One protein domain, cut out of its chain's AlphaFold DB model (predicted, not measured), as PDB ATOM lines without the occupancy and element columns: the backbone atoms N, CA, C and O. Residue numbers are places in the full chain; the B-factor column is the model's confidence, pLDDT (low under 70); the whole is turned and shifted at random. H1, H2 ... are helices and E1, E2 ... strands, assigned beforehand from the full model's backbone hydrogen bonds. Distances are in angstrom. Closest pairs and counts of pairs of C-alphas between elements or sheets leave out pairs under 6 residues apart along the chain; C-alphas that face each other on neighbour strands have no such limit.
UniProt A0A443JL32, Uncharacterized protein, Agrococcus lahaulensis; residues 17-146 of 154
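AT A GLANCE: This is residues 17 to 146 of the 154 residues of an uncharacterized protein of Agrococcus lahaulensis (UniProt A0A443JL32). A small antiparallel sheet, E1, E3 and E2, stands in the middle of an elongated body as the inner of three layers, with H3 packed across one face and H5 and H7 on the other. Beyond H3, H1 and H2 make one end of the length; beyond H5 and H7, the loop of residues 99 to 111 and H6 make the other. The printed part has 130 residues, with seven named helices and three named strands in the order H1 H2 H3 H4 E1 H5 H6 H7 E2 E3, mostly helix; the sheet's order is E1 E3 E2. It is only just compact, close to loose, with a radius of gyration of the C-alphas of 16.6 A and spans of 52 by 32 by 24 A.

HOW THE PARTS SIT: H1, residues 17 to 33, touches H2, residues 37 to 50, with residues 30 to 33 alone, at a steep tilt of 51 degrees, opposite ways; the closest C-alphas, of Phe 30 and Ala 40, are 5.7 A apart. H2 and H3, residues 52 to 63, only just touch, with 3 pairs of C-alphas within 8 A, and only at the corner; the closest C-alphas are those of Val 47 and Leu 54, 5.9 A. H3 is on the sheet of E1, residues 81 to 85, E3, residues 138 to 143, and E2, residues 130 to 135, at a height of 7.9 A; its closest C-alpha pair with E2 is Ala 56 and Ile 133, 6.0 A. H4, residues 73 to 80, only grazes the sheet with residues 77 to 80. H5, residues 88 to 98, is on the opposite face from H3, over E1 at a height of 8.1 A; the closest C-alphas are those of Ser 85 and Ile 91, 6.1 A. H7, residues 119 to 129, is on the same face as H5, over none of the strands. H6, residues 112 to 115, is close but not clearly touching H7, the closest C-alphas being those of Leu 114 and Ala 121, 6.9 A. E1 and E3 are antiparallel, with N 139 and O 85 at 2.7 A; the hairpin E2 and E3 has N 133 and O 140 at 2.9 A, both within hydrogen-bond range. Every O i to N i+4 pair is within hydrogen-bond range in H2, H3, H4 and H5, against 11 of 13 in H1 and 5 of 7 in H7; H6 is too short for one.

IN THESE COORDINATES: H1 runs 24.5 A from C-alpha 17 at (-48.156, 55.264, -17.549). H2 measures 19.9 A, H3 16.5 A, H5 15.0 A and H7 16.0 A; H4, E1 and H6 are shorter. E2 measures 15.8 A, and E3 16.7 A, ending at C-alpha 143 at (-26.023, 38.832, -35.097).

THE WHOLE: The C-alphas of Asp 37 and Glu 112, the two farthest apart, are 52.4 A apart. The printed part has no cut, and the link H5 to H6 is long. Mean pLDDT of the printed part is 70.2; residues 17 to 36 and 95 to 123 are among those under 70.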
ATOM      1  N   ARG A  17     -49.247  54.344 -17.916       29.58
ATOM      2  CA  ARG A  17     -48.156  55.264 -17.549       29.58
ATOM      3  C   ARG A  17     -46.788  54.676 -17.902       29.58
ATOM      4  O   ARG A  17     -45.953  55.420 -18.386       29.58
ATOM      5  N   ARG A  18     -46.600  53.360 -17.729       36.00
ATOM      6  CA  ARG A  18     -45.373  52.665 -18.146       36.00
ATOM      7  C   ARG A  18     -45.230  52.598 -19.664       36.00
ATOM      8  O   ARG A  18     -44.139  52.855 -20.141       36.00
ATOM      9  N   GLU A  19     -46.316  52.364 -20.407       36.09
ATOM     10  CA  GLU A  19     -46.304  52.509 -21.874       36.09
ATOM     11  C   GLU A  19     -45.844  53.912 -22.283       36.09
ATOM     12  O   GLU A  19     -44.965  54.059 -23.119       36.09
ATOM     13  N   ARG A  20     -46.381  54.963 -21.655       32.62
ATOM     14  CA  ARG A  20     -46.032  56.349 -21.995       32.62
ATOM     15  C   ARG A  20     -44.577  56.714 -21.670       32.62
ATOM     16  O   ARG A  20     -43.983  57.487 -22.414       32.62
ATOM     17  N   ASP A  21     -44.007  56.159 -20.602       43.19
ATOM     18  CA  ASP A  21     -42.581  56.322 -20.286       43.19
ATOM     19  C   ASP A  21     -41.698  55.515 -21.270       43.19
ATOM     20  O   ASP A  21     -40.637  55.989 -21.672       43.19
ATOM     21  N   HIS A  22     -42.171  54.351 -21.735       45.09
ATOM     22  CA  HIS A  22     -41.520  53.532 -22.769       45.09
ATOM     23  C   HIS A  22     -41.504  54.248 -24.139       45.09
ATOM     24  O   HIS A  22     -40.477  54.283 -24.814       45.09
ATOM     25  N   TYR A  23     -42.600  54.925 -24.502       45.66
ATOM     26  CA  TYR A  23     -42.684  55.769 -25.702       45.66
ATOM     27  C   TYR A  23     -41.912  57.098 -25.586       45.66
ATOM     28  O   TYR A  23     -41.413  57.607 -26.581       45.66
ATOM     29  N   SER A  24     -41.712  57.635 -24.380       46.22
ATOM     30  CA  SER A  24     -40.858  58.818 -24.172       46.22
ATOM     31  C   SER A  24     -39.367  58.522 -24.375       46.22
ATOM     32  O   SER A  24     -38.623  59.405 -24.801       46.22
ATOM     33  N   ALA A  25     -38.909  57.305 -24.061       51.75
ATOM     34  CA  ALA A  25     -37.547  56.879 -24.376       51.75
ATOM     35  C   ALA A  25     -37.361  56.666 -25.887       51.75
ATOM     36  O   ALA A  25     -36.296  56.972 -26.417       51.75
ATOM     37  N   LEU A  26     -38.418  56.198 -26.561       55.38
ATOM     38  CA  LEU A  26     -38.508  56.084 -28.015       55.38
ATOM     39  C   LEU A  26     -38.420  57.445 -28.713       55.38
ATOM     40  O   LEU A  26     -37.666  57.550 -29.669       55.38
ATOM     41  N   ASP A  27     -39.094  58.487 -28.217       56.59
ATOM     42  CA  ASP A  27     -39.023  59.836 -28.808       56.59
ATOM     43  C   ASP A  27     -37.569  60.348 -28.882       56.59
ATOM     44  O   ASP A  27     -37.106  60.773 -29.938       56.59
ATOM     45  N   HIS A  28     -36.790  60.196 -27.804       58.03
ATOM     46  CA  HIS A  28     -35.363  60.553 -27.797       58.03
ATOM     47  C   HIS A  28     -34.475  59.611 -28.627       58.03
ATOM     48  O   HIS A  28     -33.380  59.991 -29.052       58.03
ATOM     49  N   LEU A  29     -34.914  58.367 -28.832       58.03
ATOM     50  CA  LEU A  29     -34.250  57.397 -29.701       58.03
ATOM     51  C   LEU A  29     -34.454  57.786 -31.174       58.03
ATOM     52  O   LEU A  29     -33.498  57.802 -31.948       58.03
ATOM     53  N   PHE A  30     -35.682  58.165 -31.532       63.19
ATOM     54  CA  PHE A  30     -36.050  58.633 -32.860       63.19
ATOM     55  C   PHE A  30     -35.361  59.952 -33.184       63.19
ATOM     56  O   PHE A  30     -34.775  60.039 -34.248       63.19
ATOM     57  N   GLU A  31     -35.285  60.921 -32.270       60.41
ATOM     58  CA  GLU A  31     -34.544  62.179 -32.493       60.41
ATOM     59  C   GLU A  31     -33.048  61.981 -32.813       60.41
ATOM     60  O   GLU A  31     -32.425  62.841 -33.432       60.41
ATOM     61  N   ARG A  32     -32.444  60.861 -32.387       58.84
ATOM     62  CA  ARG A  32     -31.032  60.539 -32.663       58.84
ATOM     63  C   ARG A  32     -30.813  59.752 -33.951       58.84
ATOM     64  O   ARG A  32     -29.722  59.833 -34.510       58.84
ATOM     65  N   VAL A  33     -31.791  58.949 -34.365       61.38
ATOM     66  CA  VAL A  33     -31.691  58.052 -35.532       61.38
ATOM     67  C   VAL A  33     -32.371  58.659 -36.760       61.38
ATOM     68  O   VAL A  33     -31.934  58.447 -37.890       61.38
ATOM     69  N   ALA A  34     -33.423  59.444 -36.545       60.75
ATOM     70  CA  ALA A  34     -34.087  60.229 -37.562       60.75
ATOM     71  C   ALA A  34     -33.266  61.487 -37.853       60.75
ATOM     72  O   ALA A  34     -33.075  62.332 -36.980       60.75
ATOM     73  N   ALA A  35     -32.806  61.644 -39.093       63.12
ATOM     74  CA  ALA A  35     -32.168  62.881 -39.534       63.12
ATOM     75  C   ALA A  35     -33.202  63.950 -39.950       63.12
ATOM     76  O   ALA A  35     -32.834  65.090 -40.242       63.12
ATOM     77  N   SER A  36     -34.489  63.585 -39.996       66.75
ATOM     78  CA  SER A  36     -35.612  64.416 -40.432       66.75
ATOM     79  C   SER A  36     -36.953  63.942 -39.848       66.75
ATOM     80  O   SER A  36     -37.075  62.801 -39.402       66.75
ATOM     81  N   ASP A  37     -37.989  64.787 -39.911       72.44
ATOM     82  CA  ASP A  37     -39.361  64.418 -39.513       72.44
ATOM     83  C   ASP A  37     -39.911  63.231 -40.334       72.44
ATOM     84  O   ASP A  37     -40.686  62.418 -39.832       72.44
ATOM     85  N   GLU A  38     -39.494  63.110 -41.599       71.19
ATOM     86  CA  GLU A  38     -39.859  61.993 -42.478       71.19
ATOM     87  C   GLU A  38     -39.215  60.678 -42.009       71.19
ATOM     88  O   GLU A  38     -39.881  59.642 -41.962       71.19
ATOM     89  N   ASP A  39     -37.954  60.728 -41.571       65.75
ATOM     90  CA  ASP A  39     -37.267  59.572 -40.989       65.75
ATOM     91  C   ASP A  39     -37.910  59.138 -39.671       65.75
ATOM     92  O   ASP A  39     -38.053  57.943 -39.425       65.75
ATOM     93  N   ALA A  40     -38.337  60.094 -38.840       72.69
ATOM     94  CA  ALA A  40     -39.018  59.807 -37.581       72.69
ATOM     95  C   ALA A  40     -40.355  59.096 -37.828       72.69
ATOM     96  O   ALA A  40     -40.632  58.070 -37.208       72.69
ATOM     97  N   ALA A  41     -41.145  59.573 -38.796       74.44
ATOM     98  CA  ALA A  41     -42.399  58.931 -39.188       74.44
ATOM     99  C   ALA A  41     -42.178  57.520 -39.765       74.44
ATOM    100  O   ALA A  41     -42.952  56.603 -39.476       74.44
ATOM    101  N   ARG A  42     -41.110  57.319 -40.550       73.25
ATOM    102  CA  ARG A  42     -40.736  55.994 -41.065       73.25
ATOM    103  C   ARG A  42     -40.323  55.047 -39.939       73.25
ATOM    104  O   ARG A  42     -40.760  53.901 -39.926       73.25
ATOM    105  N   LEU A  43     -39.521  55.512 -38.987       73.12
ATOM    106  CA  LEU A  43     -39.107  54.718 -37.830       73.12
ATOM    107  C   LEU A  43     -40.296  54.356 -36.934       73.12
ATOM    108  O   LEU A  43     -40.411  53.212 -36.505       73.12
ATOM    109  N   GLU A  44     -41.215  55.294 -36.705       76.69
ATOM    110  CA  GLU A  44     -42.459  55.036 -35.979       76.69
ATOM    111  C   GLU A  44     -43.316  53.981 -36.696       76.69
ATOM    112  O   GLU A  44     -43.871  53.086 -36.055       76.69
ATOM    113  N   HIS A  45     -43.410  54.055 -38.027       81.50
ATOM    114  CA  HIS A  45     -44.111  53.055 -38.829       81.50
ATOM    115  C   HIS A  45     -43.464  51.671 -38.706       81.50
ATOM    116  O   HIS A  45     -44.160  50.715 -38.367       81.50
ATOM    117  N   LEU A  46     -42.142  51.577 -38.866       77.69
ATOM    118  CA  LEU A  46     -41.411  50.315 -38.750       77.69
ATOM    119  C   LEU A  46     -41.522  49.716 -37.337       77.69
ATOM    120  O   LEU A  46     -41.713  48.511 -37.195       77.69
ATOM    121  N   VAL A  47     -41.478  50.531 -36.274       78.38
ATOM    122  CA  VAL A  47     -41.674  50.046 -34.892       78.38
ATOM    123  C   VAL A  47     -43.103  49.548 -34.678       78.38
ATOM    124  O   VAL A  47     -43.311  48.581 -33.949       78.38
ATOM    125  N   ARG A  48     -44.102  50.154 -35.325       80.38
ATOM    126  CA  ARG A  48     -45.483  49.648 -35.284       80.38
ATOM    127  C   ARG A  48     -45.648  48.324 -36.025       80.38
ATOM    128  O   ARG A  48     -46.447  47.505 -35.579       80.38
ATOM    129  N   GLU A  49     -44.933  48.122 -37.128       85.00
ATOM    130  CA  GLU A  49     -44.998  46.883 -37.911       85.00
ATOM    131  C   GLU A  49     -44.227  45.735 -37.256       85.00
ATOM    132  O   GLU A  49     -44.746  44.624 -37.145       85.00
ATOM    133  N   HIS A  50     -43.009  46.004 -36.789       82.44
ATOM    134  CA  HIS A  50     -42.106  44.978 -36.268       82.44
ATOM    135  C   HIS A  50     -42.150  44.829 -34.745       82.44
ATOM    136  O   HIS A  50     -41.740  43.790 -34.238       82.44
ATOM    137  N   GLY A  51     -42.665  45.815 -34.008       86.56
ATOM    138  CA  GLY A  51     -42.841  45.756 -32.556       86.56
ATOM    139  C   GLY A  51     -41.542  45.888 -31.753       86.56
ATOM    140  O   GLY A  51     -40.609  46.598 -32.133       86.56
ATOM    141  N   SER A  52     -41.489  45.198 -30.606       86.88
ATOM    142  CA  SER A  52     -40.356  45.244 -29.669       86.88
ATOM    143  C   SER A  52     -39.005  44.759 -30.229       86.88
ATOM    144  O   SER A  52     -38.003  45.358 -29.844       86.88
ATOM    145  N   PRO A  53     -38.912  43.786 -31.163       88.44
ATOM    146  CA  PRO A  53     -37.636  43.416 -31.781       88.44
ATOM    147  C   PRO A  53     -36.925  44.582 -32.467       88.44
ATOM    148  O   PRO A  53     -35.726  44.767 -32.275       88.44
ATOM    149  N   LEU A  54     -37.649  45.406 -33.229       87.81
ATOM    150  CA  LEU A  54     -37.022  46.544 -33.898       87.81
ATOM    151  C   LEU A  54     -36.577  47.601 -32.886       87.81
ATOM    152  O   LEU A  54     -35.510  48.187 -33.025       87.81
ATOM    153  N   LEU A  55     -37.356  47.819 -31.831       83.94
ATOM    154  CA  LEU A  55     -36.948  48.723 -30.762       83.94
ATOM    155  C   LEU A  55     -35.673  48.234 -30.059       83.94
ATOM    156  O   LEU A  55     -34.736  49.010 -29.869       83.94
ATOM    157  N   ALA A  56     -35.601  46.943 -29.737       86.19
ATOM    158  CA  ALA A  56     -34.409  46.327 -29.171       86.19
ATOM    159  C   ALA A  56     -33.189  46.478 -30.095       86.19
ATOM    160  O   ALA A  56     -32.103  46.801 -29.619       86.19
ATOM    161  N   PHE A  57     -33.379  46.346 -31.411       87.50
ATOM    162  CA  PHE A  57     -32.339  46.587 -32.413       87.50
ATOM    163  C   PHE A  57     -31.830  48.036 -32.401       87.50
ATOM    164  O   PHE A  57     -30.624  48.274 -32.439       87.50
ATOM    165  N   VAL A  58     -32.723  49.025 -32.313       82.06
ATOM    166  CA  VAL A  58     -32.305  50.436 -32.280       82.06
ATOM    167  C   VAL A  58     -31.579  50.777 -30.972       82.06
ATOM    168  O   VAL A  58     -30.616  51.546 -30.986       82.06
ATOM    169  N   ILE A  59     -31.983  50.177 -29.845       80.50
ATOM    170  CA  ILE A  59     -31.259  50.286 -28.566       80.50
ATOM    171  C   ILE A  59     -29.850  49.696 -28.701       80.50
ATOM    172  O   ILE A  59     -28.875  50.379 -28.399       80.50
ATOM    173  N   ALA A  60     -29.749  48.473 -29.224       81.00
ATOM    174  CA  ALA A  60     -28.485  47.804 -29.517       81.00
ATOM    175  C   ALA A  60     -27.551  48.677 -30.363       81.00
ATOM    176  O   ALA A  60     -26.400  48.918 -30.004       81.00
ATOM    177  N   ALA A  61     -28.062  49.196 -31.474       78.94
ATOM    178  CA  ALA A  61     -27.282  50.033 -32.362       78.94
ATOM    179  C   ALA A  61     -26.757  51.297 -31.670       78.94
ATOM    180  O   ALA A  61     -25.603  51.671 -31.857       78.94
ATOM    181  N   ARG A  62     -27.573  51.927 -30.820       76.44
ATOM    182  CA  ARG A  62     -27.158  53.092 -30.034       76.44
ATOM    183  C   ARG A  62     -26.048  52.749 -29.042       76.44
ATOM    184  O   ARG A  62     -25.083  53.504 -28.957       76.44
ATOM    185  N   ASP A  63     -26.211  51.685 -28.264       76.50
ATOM    186  CA  ASP A  63     -25.277  51.334 -27.184       76.50
ATOM    187  C   ASP A  63     -23.903  50.906 -27.719       76.50
ATOM    188  O   ASP A  63     -22.902  50.987 -27.006       76.50
ATOM    189  N   HIS A  64     -23.849  50.523 -28.995       73.94
ATOM    190  CA  HIS A  64     -22.629  50.145 -29.700       73.94
ATOM    191  C   HIS A  64     -22.172  51.160 -30.764       73.94
ATOM    192  O   HIS A  64     -21.332  50.821 -31.596       73.94
ATOM    193  N   ASP A  65     -22.702  52.390 -30.743       72.75
ATOM    194  CA  ASP A  65     -22.366  53.474 -31.683       72.75
ATOM    195  C   ASP A  65     -22.461  53.068 -33.175       72.75
ATOM    196  O   ASP A  65     -21.732  53.563 -34.039       72.75
ATOM    197  N   ILE A  66     -23.392  52.168 -33.498       73.94
ATOM    198  CA  ILE A  66     -23.680  51.740 -34.865       73.94
ATOM    199  C   ILE A  66     -24.461  52.851 -35.565       73.94
ATOM    200  O   ILE A  66     -25.531  53.275 -35.124       73.94
ATOM    201  N   SER A  67     -23.933  53.312 -36.699       74.00
ATOM    202  CA  SER A  67     -24.605  54.307 -37.529       74.00
ATOM    203  C   SER A  67     -25.835  53.696 -38.194       74.00
ATOM    204  O   SER A  67     -25.721  52.950 -39.168       74.00
ATOM    205  N   LEU A  68     -27.014  54.067 -37.705       70.69
ATOM    206  CA  LEU A  68     -28.290  53.740 -38.329       70.69
ATOM    207  C   LEU A  68     -28.751  54.886 -39.225       70.69
ATOM    208  O   LEU A  68     -28.665  56.054 -38.853       70.69
ATOM    209  N   THR A  69     -29.288  54.542 -40.389       68.75
ATOM    210  CA  THR A  69     -30.028  55.483 -41.234       68.75
ATOM    211  C   THR A  69     -31.377  54.873 -41.578       68.75
ATOM    212  O   THR A  69     -31.469  53.659 -41.757       68.75
ATOM    213  N   SER A  70     -32.423  55.689 -41.703       63.47
ATOM    214  CA  SER A  70     -33.778  55.219 -42.040       63.47
ATOM    215  C   SER A  70     -33.833  54.390 -43.334       63.47
ATOM    216  O   SER A  70     -34.664  53.494 -43.459       63.47
ATOM    217  N   ALA A  71     -32.931  54.662 -44.283       68.25
ATOM    218  CA  ALA A  71     -32.838  53.971 -45.563       68.25
ATOM    219  C   ALA A  71     -32.278  52.544 -45.453       68.25
ATOM    220  O   ALA A  71     -32.592  51.716 -46.298       68.25
ATOM    221  N   THR A  72     -31.455  52.263 -44.438       73.56
ATOM    222  CA  THR A  72     -30.791  50.961 -44.248       73.56
ATOM    223  C   THR A  72     -31.325  50.189 -43.053       73.56
ATOM    224  O   THR A  72     -31.022  49.012 -42.916       73.56
ATOM    225  N   LEU A  73     -32.093  50.839 -42.178       78.94
ATOM    226  CA  LEU A  73     -32.513  50.287 -40.895       78.94
ATOM    227  C   LEU A  73     -33.332  49.004 -41.034       78.94
ATOM    228  O   LEU A  73     -33.101  48.062 -40.289       78.94
ATOM    229  N   GLU A  74     -34.261  48.961 -41.984       83.75
ATOM    230  CA  GLU A  74     -35.107  47.789 -42.224       83.75
ATOM    231  C   GLU A  74     -34.284  46.595 -42.725       83.75
ATOM    232  O   GLU A  74     -34.379  45.505 -42.166       83.75
ATOM    233  N   ASP A  75     -33.397  46.819 -43.699       85.38
ATOM    234  CA  ASP A  75     -32.501  45.783 -44.224       85.38
ATOM    235  C   ASP A  75     -31.501  45.307 -43.164       85.38
ATOM    236  O   ASP A  75     -31.265  44.108 -43.023       85.38
ATOM    237  N   GLN A  76     -30.921  46.231 -42.392       85.62
ATOM    238  CA  GLN A  76     -29.990  45.907 -41.309       85.62
ATOM    239  C   GLN A  76     -30.693  45.135 -40.190       85.62
ATOM    240  O   GLN A  76     -30.137  44.166 -39.681       85.62
ATOM    241  N   PHE A  77     -31.922  45.517 -39.838       88.94
ATOM    242  CA  PHE A  77     -32.739  44.774 -38.886       88.94
ATOM    243  C   PHE A  77     -33.052  43.369 -39.405       88.94
ATOM    244  O   PHE A  77     -32.824  42.400 -38.687       88.94
ATOM    245  N   ALA A  78     -33.508  43.241 -40.653       87.56
ATOM    246  CA  ALA A  78     -33.844  41.954 -41.256       87.56
ATOM    247  C   ALA A  78     -32.631  41.014 -41.380       87.56
ATOM    248  O   ALA A  78     -32.788  39.799 -41.301       87.56
ATOM    249  N   GLN A  79     -31.430  41.565 -41.573       86.62
ATOM    250  CA  GLN A  79     -30.187  40.792 -41.623       86.62
ATOM    251  C   GLN A  79     -29.668  40.410 -40.236       86.62
ATOM    252  O   GLN A  79     -29.093  39.337 -40.084       86.62
ATOM    253  N   ALA A  80     -29.833  41.284 -39.241       88.62
ATOM    254  CA  ALA A  80     -29.271  41.074 -37.914       88.62
ATOM    255  C   ALA A  80     -30.203  40.307 -36.972       88.62
ATOM    256  O   ALA A  80     -29.712  39.621 -36.082       88.62
ATOM    257  N   HIS A  81     -31.524  40.442 -37.097       91.00
ATOM    258  CA  HIS A  81     -32.474  39.821 -36.172       91.00
ATOM    259  C   HIS A  81     -32.543  38.308 -36.378       91.00
ATOM    260  O   HIS A  81     -32.871  37.831 -37.460       91.00
ATOM    261  N   LEU A  82     -32.251  37.557 -35.315       86.25
ATOM    262  CA  LEU A  82     -32.230  36.095 -35.353       86.25
ATOM    263  C   LEU A  82     -33.454  35.486 -34.668       86.25
ATOM    264  O   LEU A  82     -34.083  34.581 -35.212       86.25
ATOM    265  N   ALA A  83     -33.792  35.956 -33.465       86.69
ATOM    266  CA  ALA A  83     -34.873  35.382 -32.667       86.69
ATOM    267  C   ALA A  83     -35.404  36.362 -31.614       86.69
ATOM    268  O   ALA A  83     -34.723  37.313 -31.221       86.69
ATOM    269  N   SER A  84     -36.628  36.119 -31.140       89.19
ATOM    270  CA  SER A  84     -37.183  36.782 -29.955       89.19
ATOM    271  C   SER A  84     -37.934  35.775 -29.093       89.19
ATOM    272  O   SER A  84     -38.794  35.065 -29.612       89.19
ATOM    273  N   SER A  85     -37.655  35.723 -27.792       87.81
ATOM    274  CA  SER A  85     -38.390  34.849 -26.872       87.81
ATOM    275  C   SER A  85     -38.353  35.346 -25.435       87.81
ATOM    276  O   SER A  85     -37.418  36.022 -25.033       87.81
ATOM    277  N   ASP A  86     -39.336  34.972 -24.626       84.44
ATOM    278  CA  ASP A  86     -39.352  35.247 -23.184       84.44
ATOM    279  C   ASP A  86     -38.421  34.316 -22.381       84.44
ATOM    280  O   ASP A  86     -38.320  34.429 -21.157       84.44
ATOM    281  N   ARG A  87     -37.758  33.369 -23.059       77.06
ATOM    282  CA  ARG A  87     -36.954  32.298 -22.462       77.06
ATOM    283  C   ARG A  87     -35.696  32.002 -23.271       77.06
ATOM    284  O   ARG A  87     -35.758  31.859 -24.492       77.06
ATOM    285  N   TYR A  88     -34.568  31.838 -22.581       71.69
ATOM    286  CA  TYR A  88     -33.288  31.474 -23.203       71.69
ATOM    287  C   TYR A  88     -33.338  30.095 -23.868       71.69
ATOM    288  O   TYR A  88     -32.715  29.892 -24.906       71.69
ATOM    289  N   GLU A  89     -34.114  29.160 -23.319       73.94
ATOM    290  CA  GLU A  89     -34.252  27.804 -23.854       73.94
ATOM    291  C   GLU A  89     -34.874  27.806 -25.252       73.94
ATOM    292  O   GLU A  89     -34.430  27.081 -26.137       73.94
ATOM    293  N   HIS A  90     -35.865  28.664 -25.484       77.44
ATOM    294  CA  HIS A  90     -36.476  28.803 -26.803       77.44
ATOM    295  C   HIS A  90     -35.528  29.495 -27.794       77.44
ATOM    296  O   HIS A  90     -35.452  29.085 -28.949       77.44
ATOM    297  N   ILE A  91     -34.752  30.493 -27.342       76.31
ATOM    298  CA  ILE A  91     -33.697  31.101 -28.169       76.31
ATOM    299  C   ILE A  91     -32.661  30.053 -28.575       76.31
ATOM    300  O   ILE A  91     -32.264  30.020 -29.736       76.31
ATOM    301  N   LEU A  92     -32.255  29.172 -27.658       71.19
ATOM    302  CA  LEU A  92     -31.342  28.069 -27.953       71.19
ATOM    303  C   LEU A  92     -31.914  27.138 -29.029       71.19
ATOM    304  O   LEU A  92     -31.198  26.758 -29.954       71.19
ATOM    305  N   GLU A  93     -33.185  26.754 -28.913       71.19
ATOM    306  CA  GLU A  93     -33.844  25.873 -29.882       71.19
ATOM    307  C   GLU A  93     -33.930  26.502 -31.276       71.19
ATOM    308  O   GLU A  93     -33.606  25.847 -32.270       71.19
ATOM    309  N   ASP A  94     -34.318  27.771 -31.363       70.56
ATOM    310  CA  ASP A  94     -34.418  28.475 -32.641       70.56
ATOM    311  C   ASP A  94     -33.041  28.754 -33.246       70.56
ATOM    312  O   ASP A  94     -32.840  28.574 -34.449       70.56
ATOM    313  N   PHE A  95     -32.056  29.089 -32.415       68.00
ATOM    314  CA  PHE A  95     -30.678  29.273 -32.848       68.00
ATOM    315  C   PHE A  95     -30.062  27.970 -33.385       68.00
ATOM    316  O   PHE A  95     -29.412  27.974 -34.430       68.00
ATOM    317  N   ARG A  96     -30.323  26.827 -32.734       67.12
ATOM    318  CA  ARG A  96     -29.917  25.498 -33.231       67.12
ATOM    319  C   ARG A  96     -30.489  25.210 -34.613       67.12
ATOM    320  O   ARG A  96     -29.754  24.776 -35.500       67.12
ATOM    321  N   ARG A  97     -31.782  25.490 -34.809       66.88
ATOM    322  CA  ARG A  97     -32.440  25.345 -36.116       66.88
ATOM    323  C   ARG A  97     -31.804  26.256 -37.160       66.88
ATOM    324  O   ARG A  97     -31.531  25.800 -38.266       66.88
ATOM    325  N   PHE A  98     -31.541  27.514 -36.807       65.25
ATOM    326  CA  PHE A  98     -30.923  28.492 -37.701       65.25
ATOM    327  C   PHE A  98     -29.526  28.062 -38.165       65.25
ATOM    328  O   PHE A  98     -29.217  28.139 -39.351       65.25
ATOM    329  N   GLN A  99     -28.706  27.537 -37.254       66.25
ATOM    330  CA  GLN A  99     -27.359  27.049 -37.567       66.25
ATOM    331  C   GLN A  99     -27.346  25.689 -38.291       66.25
ATOM    332  O   GLN A  99     -26.276  25.170 -38.613       66.25
ATOM    333  N   GLY A 100     -28.515  25.086 -38.542       60.31
ATOM    334  CA  GLY A 100     -28.615  23.747 -39.124       60.31
ATOM    335  C   GLY A 100     -27.989  22.671 -38.233       60.31
ATOM    336  O   GLY A 100     -27.514  21.655 -38.737       60.31
ATOM    337  N   TRP A 101     -27.941  22.909 -36.918       61.56
ATOM    338  CA  TRP A 101     -27.454  21.947 -35.935       61.56
ATOM    339  C   TRP A 101     -28.554  20.915 -35.669       61.56
ATOM    340  O   TRP A 101     -29.216  20.940 -34.634       61.56
ATOM    341  N   ASP A 102     -28.767  20.027 -36.639       53.53
ATOM    342  CA  ASP A 102     -29.500  18.778 -36.432       53.53
ATOM    343  C   ASP A 102     -28.650  17.887 -35.521       53.53
ATOM    344  O   ASP A 102     -27.544  17.553 -35.930       53.53
ATOM    345  N   ASP A 103     -29.164  17.575 -34.321       52.53
ATOM    346  CA  ASP A 103     -28.809  16.599 -33.257       52.53
ATOM    347  C   ASP A 103     -27.353  16.079 -33.044       52.53
ATOM    348  O   ASP A 103     -27.028  15.643 -31.939       52.53
ATOM    349  N   ASP A 104     -26.432  16.171 -34.001       47.34
ATOM    350  CA  ASP A 104     -25.015  15.792 -33.942       47.34
ATOM    351  C   ASP A 104     -24.142  16.943 -33.399       47.34
ATOM    352  O   ASP A 104     -23.281  17.525 -34.069       47.34
ATOM    353  N   LEU A 105     -24.351  17.254 -32.121       48.53
ATOM    354  CA  LEU A 105     -23.626  18.278 -31.359       48.53
ATOM    355  C   LEU A 105     -22.105  18.042 -31.233       48.53
ATOM    356  O   LEU A 105     -21.366  18.965 -30.897       48.53
ATOM    357  N   GLU A 106     -21.611  16.836 -31.519       48.25
ATOM    358  CA  GLU A 106     -20.179  16.508 -31.423       48.25
ATOM    359  C   GLU A 106     -19.319  17.202 -32.500       48.25
ATOM    360  O   GLU A 106     -18.097  17.273 -32.367       48.25
ATOM    361  N   ARG A 107     -19.924  17.729 -33.576       44.19
ATOM    362  CA  ARG A 107     -19.186  18.286 -34.729       44.19
ATOM    363  C   ARG A 107     -19.120  19.813 -34.778       44.19
ATOM    364  O   ARG A 107     -18.355  20.338 -35.584       44.19
ATOM    365  N   SER A 108     -19.866  20.524 -33.936       51.00
ATOM    366  CA  SER A 108     -20.026  21.989 -33.995       51.00
ATOM    367  C   SER A 108     -19.000  22.786 -33.176       51.00
ATOM    368  O   SER A 108     -19.091  24.008 -33.112       51.00
ATOM    369  N   GLY A 109     -17.996  22.137 -32.573       52.56
ATOM    370  CA  GLY A 109     -16.945  22.836 -31.814       52.56
ATOM    371  C   GLY A 109     -17.413  23.420 -30.475       52.56
ATOM    372  O   GLY A 109     -16.677  24.179 -29.848       52.56
ATOM    373  N   ILE A 110     -18.612  23.049 -30.020       51.59
ATOM    374  CA  ILE A 110     -19.118  23.384 -28.689       51.59
ATOM    375  C   ILE A 110     -18.345  22.540 -27.664       51.59
ATOM    376  O   ILE A 110     -18.285  21.317 -27.818       51.59
ATOM    377  N   PRO A 111     -17.755  23.139 -26.614       52.94
ATOM    378  CA  PRO A 111     -17.069  22.381 -25.575       52.94
ATOM    379  C   PRO A 111     -17.997  21.330 -24.947       52.94
ATOM    380  O   PRO A 111     -19.126  21.648 -24.582       52.94
ATOM    381  N   GLU A 112     -17.508  20.099 -24.750       46.88
ATOM    382  CA  GLU A 112     -18.273  18.962 -24.188       46.88
ATOM    383  C   GLU A 112     -19.004  19.286 -22.864       46.88
ATOM    384  O   GLU A 112     -20.008  18.658 -22.532       46.88
ATOM    385  N   GLY A 113     -18.531  20.286 -22.112       45.34
ATOM    386  CA  GLY A 113     -19.148  20.760 -20.870       45.34
ATOM    387  C   GLY A 113     -20.427  21.588 -21.047       45.34
ATOM    388  O   GLY A 113     -21.246  21.598 -20.134       45.34
ATOM    389  N   LEU A 114     -20.641  22.214 -22.210       49.06
ATOM    390  CA  LEU A 114     -21.853  22.991 -22.521       49.06
ATOM    391  C   LEU A 114     -23.059  22.089 -22.862       49.06
ATOM    392  O   LEU A 114     -24.199  22.546 -22.900       49.06
ATOM    393  N   LEU A 115     -22.821  20.795 -23.117       45.66
ATOM    394  CA  LEU A 115     -23.854  19.816 -23.489       45.66
ATOM    395  C   LEU A 115     -24.722  19.371 -22.308       45.66
ATOM    396  O   LEU A 115     -25.845  18.905 -22.507       45.66
ATOM    397  N   ARG A 116     -24.238  19.537 -21.071       50.25
ATOM    398  CA  ARG A 116     -25.070  19.458 -19.866       50.25
ATOM    399  C   ARG A 116     -25.600  20.859 -19.612       50.25
ATOM    400  O   ARG A 116     -24.877  21.655 -19.043       50.25
ATOM    401  N   TRP A 117     -26.809  21.137 -20.096       56.09
ATOM    402  CA  TRP A 117     -27.435  22.459 -20.164       56.09
ATOM    403  C   TRP A 117     -27.303  23.261 -18.869       56.09
ATOM    404  O   TRP A 117     -28.165  23.209 -17.991       56.09
ATOM    405  N   ASP A 118     -26.224  24.020 -18.778       65.62
ATOM    406  CA  ASP A 118     -26.155  25.172 -17.917       65.62
ATOM    407  C   ASP A 118     -26.623  26.350 -18.770       65.62
ATOM    408  O   ASP A 118     -25.909  26.830 -19.653       65.62
ATOM    409  N   VAL A 119     -27.888  26.729 -18.579       62.84
ATOM    410  CA  VAL A 119     -28.507  27.861 -19.281       62.84
ATOM    411  C   VAL A 119     -27.702  29.139 -19.026       62.84
ATOM    412  O   VAL A 119     -27.628  29.976 -19.921       62.84
ATOM    413  N   GLU A 120     -27.044  29.258 -17.864       66.44
ATOM    414  CA  GLU A 120     -26.157  30.384 -17.556       66.44
ATOM    415  C   GLU A 120     -24.916  30.356 -18.457       66.44
ATOM    416  O   GLU A 120     -24.633  31.341 -19.128       66.44
ATOM    417  N   ALA A 121     -24.245  29.206 -18.594       67.38
ATOM    418  CA  ALA A 121     -23.077  29.081 -19.473       67.38
ATOM    419  C   ALA A 121     -23.409  29.308 -20.961       67.38
ATOM    420  O   ALA A 121     -22.570  29.790 -21.724       67.38
ATOM    421  N   PHE A 122     -24.621  28.951 -21.395       69.50
ATOM    422  CA  PHE A 122     -25.083  29.243 -22.752       69.50
ATOM    423  C   PHE A 122     -25.420  30.724 -22.948       69.50
ATOM    424  O   PHE A 122     -25.071  31.279 -23.986       69.50
ATOM    425  N   ALA A 123     -26.068  31.362 -21.969       68.75
ATOM    426  CA  ALA A 123     -26.312  32.801 -21.998       68.75
ATOM    427  C   ALA A 123     -24.985  33.579 -22.058       68.75
ATOM    428  O   ALA A 123     -24.825  34.434 -22.926       68.75
ATOM    429  N   ASP A 124     -24.007  33.189 -21.235       73.00
ATOM    430  CA  ASP A 124     -22.659  33.762 -21.247       73.00
ATOM    431  C   ASP A 124     -21.967  33.572 -22.605       73.00
ATOM    432  O   ASP A 124     -21.310  34.486 -23.100       73.00
ATOM    433  N   TRP A 125     -22.109  32.398 -23.236       74.12
ATOM    434  CA  TRP A 125     -21.556  32.152 -24.571       74.12
ATOM    435  C   TRP A 125     -22.251  32.979 -25.658       74.12
ATOM    436  O   TRP A 125     -21.576  33.544 -26.520       74.12
ATOM    437  N   LEU A 126     -23.585  33.077 -25.620       72.00
ATOM    438  CA  LEU A 126     -24.345  33.894 -26.565       72.00
ATOM    439  C   LEU A 126     -23.897  35.353 -26.522       72.00
ATOM    440  O   LEU A 126     -23.728  35.949 -27.579       72.00
ATOM    441  N   ASP A 127     -23.649  35.911 -25.340       69.31
ATOM    442  CA  ASP A 127     -23.254  37.316 -25.191       69.31
ATOM    443  C   ASP A 127     -21.858  37.634 -25.767       69.31
ATOM    444  O   ASP A 127     -21.525  38.807 -25.985       69.31
ATOM    445  N   ILE A 128     -21.039  36.613 -26.056       70.56
ATOM    446  CA  ILE A 128     -19.732  36.776 -26.711       70.56
ATOM    447  C   ILE A 128     -19.919  37.092 -28.197       70.56
ATOM    448  O   ILE A 128     -19.434  38.117 -28.680       70.56
ATOM    449  N   ASP A 129     -20.622  36.224 -28.924       72.31
ATOM    450  CA  ASP A 129     -20.704  36.294 -30.391       72.31
ATOM    451  C   ASP A 129     -22.008  36.914 -30.903       72.31
ATOM    452  O   ASP A 129     -22.080  37.372 -32.045       72.31
ATOM    453  N   TYR A 130     -23.013  37.021 -30.042       81.88
ATOM    454  CA  TYR A 130     -24.308  37.610 -30.338       81.88
ATOM    455  C   TYR A 130     -24.587  38.794 -29.420       81.88
ATOM    456  O   TYR A 130     -23.874  39.076 -28.452       81.88
ATOM    457  N   LEU A 131     -25.603  39.559 -29.791       84.69
ATOM    458  CA  LEU A 131     -26.109  40.636 -28.971       84.69
ATOM    459  C   LEU A 131     -27.496  40.252 -28.475       84.69
ATOM    460  O   LEU A 131     -28.427  40.121 -29.271       84.69
ATOM    461  N   VAL A 132     -27.621  40.068 -27.163       84.75
ATOM    462  CA  VAL A 132     -28.892  39.777 -26.503       84.75
ATOM    463  C   VAL A 132     -29.390  41.046 -25.823       84.75
ATOM    464  O   VAL A 132     -28.758  41.574 -24.912       84.75
ATOM    465  N   ILE A 133     -30.544  41.544 -26.259       84.19
ATOM    466  CA  ILE A 133     -31.201  42.702 -25.647       84.19
ATOM    467  C   ILE A 133     -32.464  42.236 -24.940       84.19
ATOM    468  O   ILE A 133     -33.366  41.677 -25.565       84.19
ATOM    469  N   HIS A 134     -32.550  42.495 -23.638       83.31
ATOM    470  CA  HIS A 134     -33.749  42.215 -22.862       83.31
ATOM    471  C   HIS A 134     -34.663  43.445 -22.833       83.31
ATOM    472  O   HIS A 134     -34.316  44.477 -22.255       83.31
ATOM    473  N   LEU A 135     -35.841  43.328 -23.442       81.06
ATOM    474  CA  LEU A 135     -36.834  44.392 -23.542       81.06
ATOM    475  C   LEU A 135     -38.226  43.837 -23.230       81.06
ATOM    476  O   LEU A 135     -38.655  42.841 -23.801       81.06
ATOM    477  N   ASP A 136     -38.931  44.467 -22.289       80.38
ATOM    478  CA  ASP A 136     -40.294  44.087 -21.879       80.38
ATOM    479  C   ASP A 136     -40.482  42.602 -21.510       80.38
ATOM    480  O   ASP A 136     -41.535  42.010 -21.741       80.38
ATOM    481  N   GLY A 137     -39.466  41.986 -20.899       77.69
ATOM    482  CA  GLY A 137     -39.514  40.567 -20.524       77.69
ATOM    483  C   GLY A 137     -39.267  39.606 -21.691       77.69
ATOM    484  O   GLY A 137     -39.432  38.403 -21.523       77.69
ATOM    485  N   THR A 138     -38.906  40.131 -22.864       86.81
ATOM    486  CA  THR A 138     -38.524  39.372 -24.056       86.81
ATOM    487  C   THR A 138     -37.041  39.586 -24.335       86.81
ATOM    488  O   THR A 138     -36.522  40.697 -24.264       86.81
ATOM    489  N   LEU A 139     -36.341  38.504 -24.636       86.25
ATOM    490  CA  LEU A 139     -34.967  38.483 -25.106       86.25
ATOM    491  C   LEU A 139     -34.986  38.583 -26.631       86.25
ATOM    492  O   LEU A 139     -35.677  37.809 -27.293       86.25
ATOM    493  N   HIS A 140     -34.223  39.518 -27.182       88.56
ATOM    494  CA  HIS A 140     -34.059  39.711 -28.617       88.56
ATOM    495  C   HIS A 140     -32.610  39.425 -28.994       88.56
ATOM    496  O   HIS A 140     -31.699  40.059 -28.463       88.56
ATOM    497  N   LEU A 141     -32.413  38.458 -29.888       87.56
ATOM    498  CA  LEU A 141     -31.099  38.016 -30.336       87.56
ATOM    499  C   LEU A 141     -30.754  38.661 -31.680       87.56
ATOM    500  O   LEU A 141     -31.524  38.538 -32.641       87.56
ATOM    501  N   PHE A 142     -29.577  39.278 -31.751       87.94
ATOM    502  CA  PHE A 142     -29.026  39.858 -32.971       87.94
ATOM    503  C   PHE A 142     -27.634  39.311 -33.291       87.94
ATOM    504  O   PHE A 142     -26.814  39.091 -32.397       87.94
ATOM    505  N   ASP A 143     -27.354  39.137 -34.578       85.38
ATOM    506  CA  ASP A 143     -26.023  38.832 -35.097       85.38
ATOM    507  C   ASP A 143     -25.112  40.073 -35.012       85.38
ATOM    508  O   ASP A 143     -25.351  41.094 -35.664       85.38
ATOM    509  N   ARG A 144     -24.033  39.984 -34.222       85.12
ATOM    510  CA  ARG A 144     -23.027  41.053 -34.088       85.12
ATOM    511  C   ARG A 144     -22.289  41.320 -35.394       85.12
ATOM    512  O   ARG A 144     -21.973  42.473 -35.685       85.12
ATOM    513  N   GLY A 145     -22.019  40.278 -36.179       81.00
ATOM    514  CA  GLY A 145     -21.316  40.385 -37.453       81.00
ATOM    515  C   GLY A 145     -22.128  41.170 -38.478       81.00
ATOM    516  O   GLY A 145     -21.590  42.069 -39.126       81.00
ATOM    517  N   ALA A 146     -23.437  40.911 -38.553       82.88
ATOM    518  CA  ALA A 146     -24.369  41.681 -39.383       82.88
ATOM    519  C   ALA A 146     -24.437  43.165 -38.971       82.88
ATOM    520  O   ALA A 146     -24.642  44.044 -39.808       82.88
TER     521      ALA A 146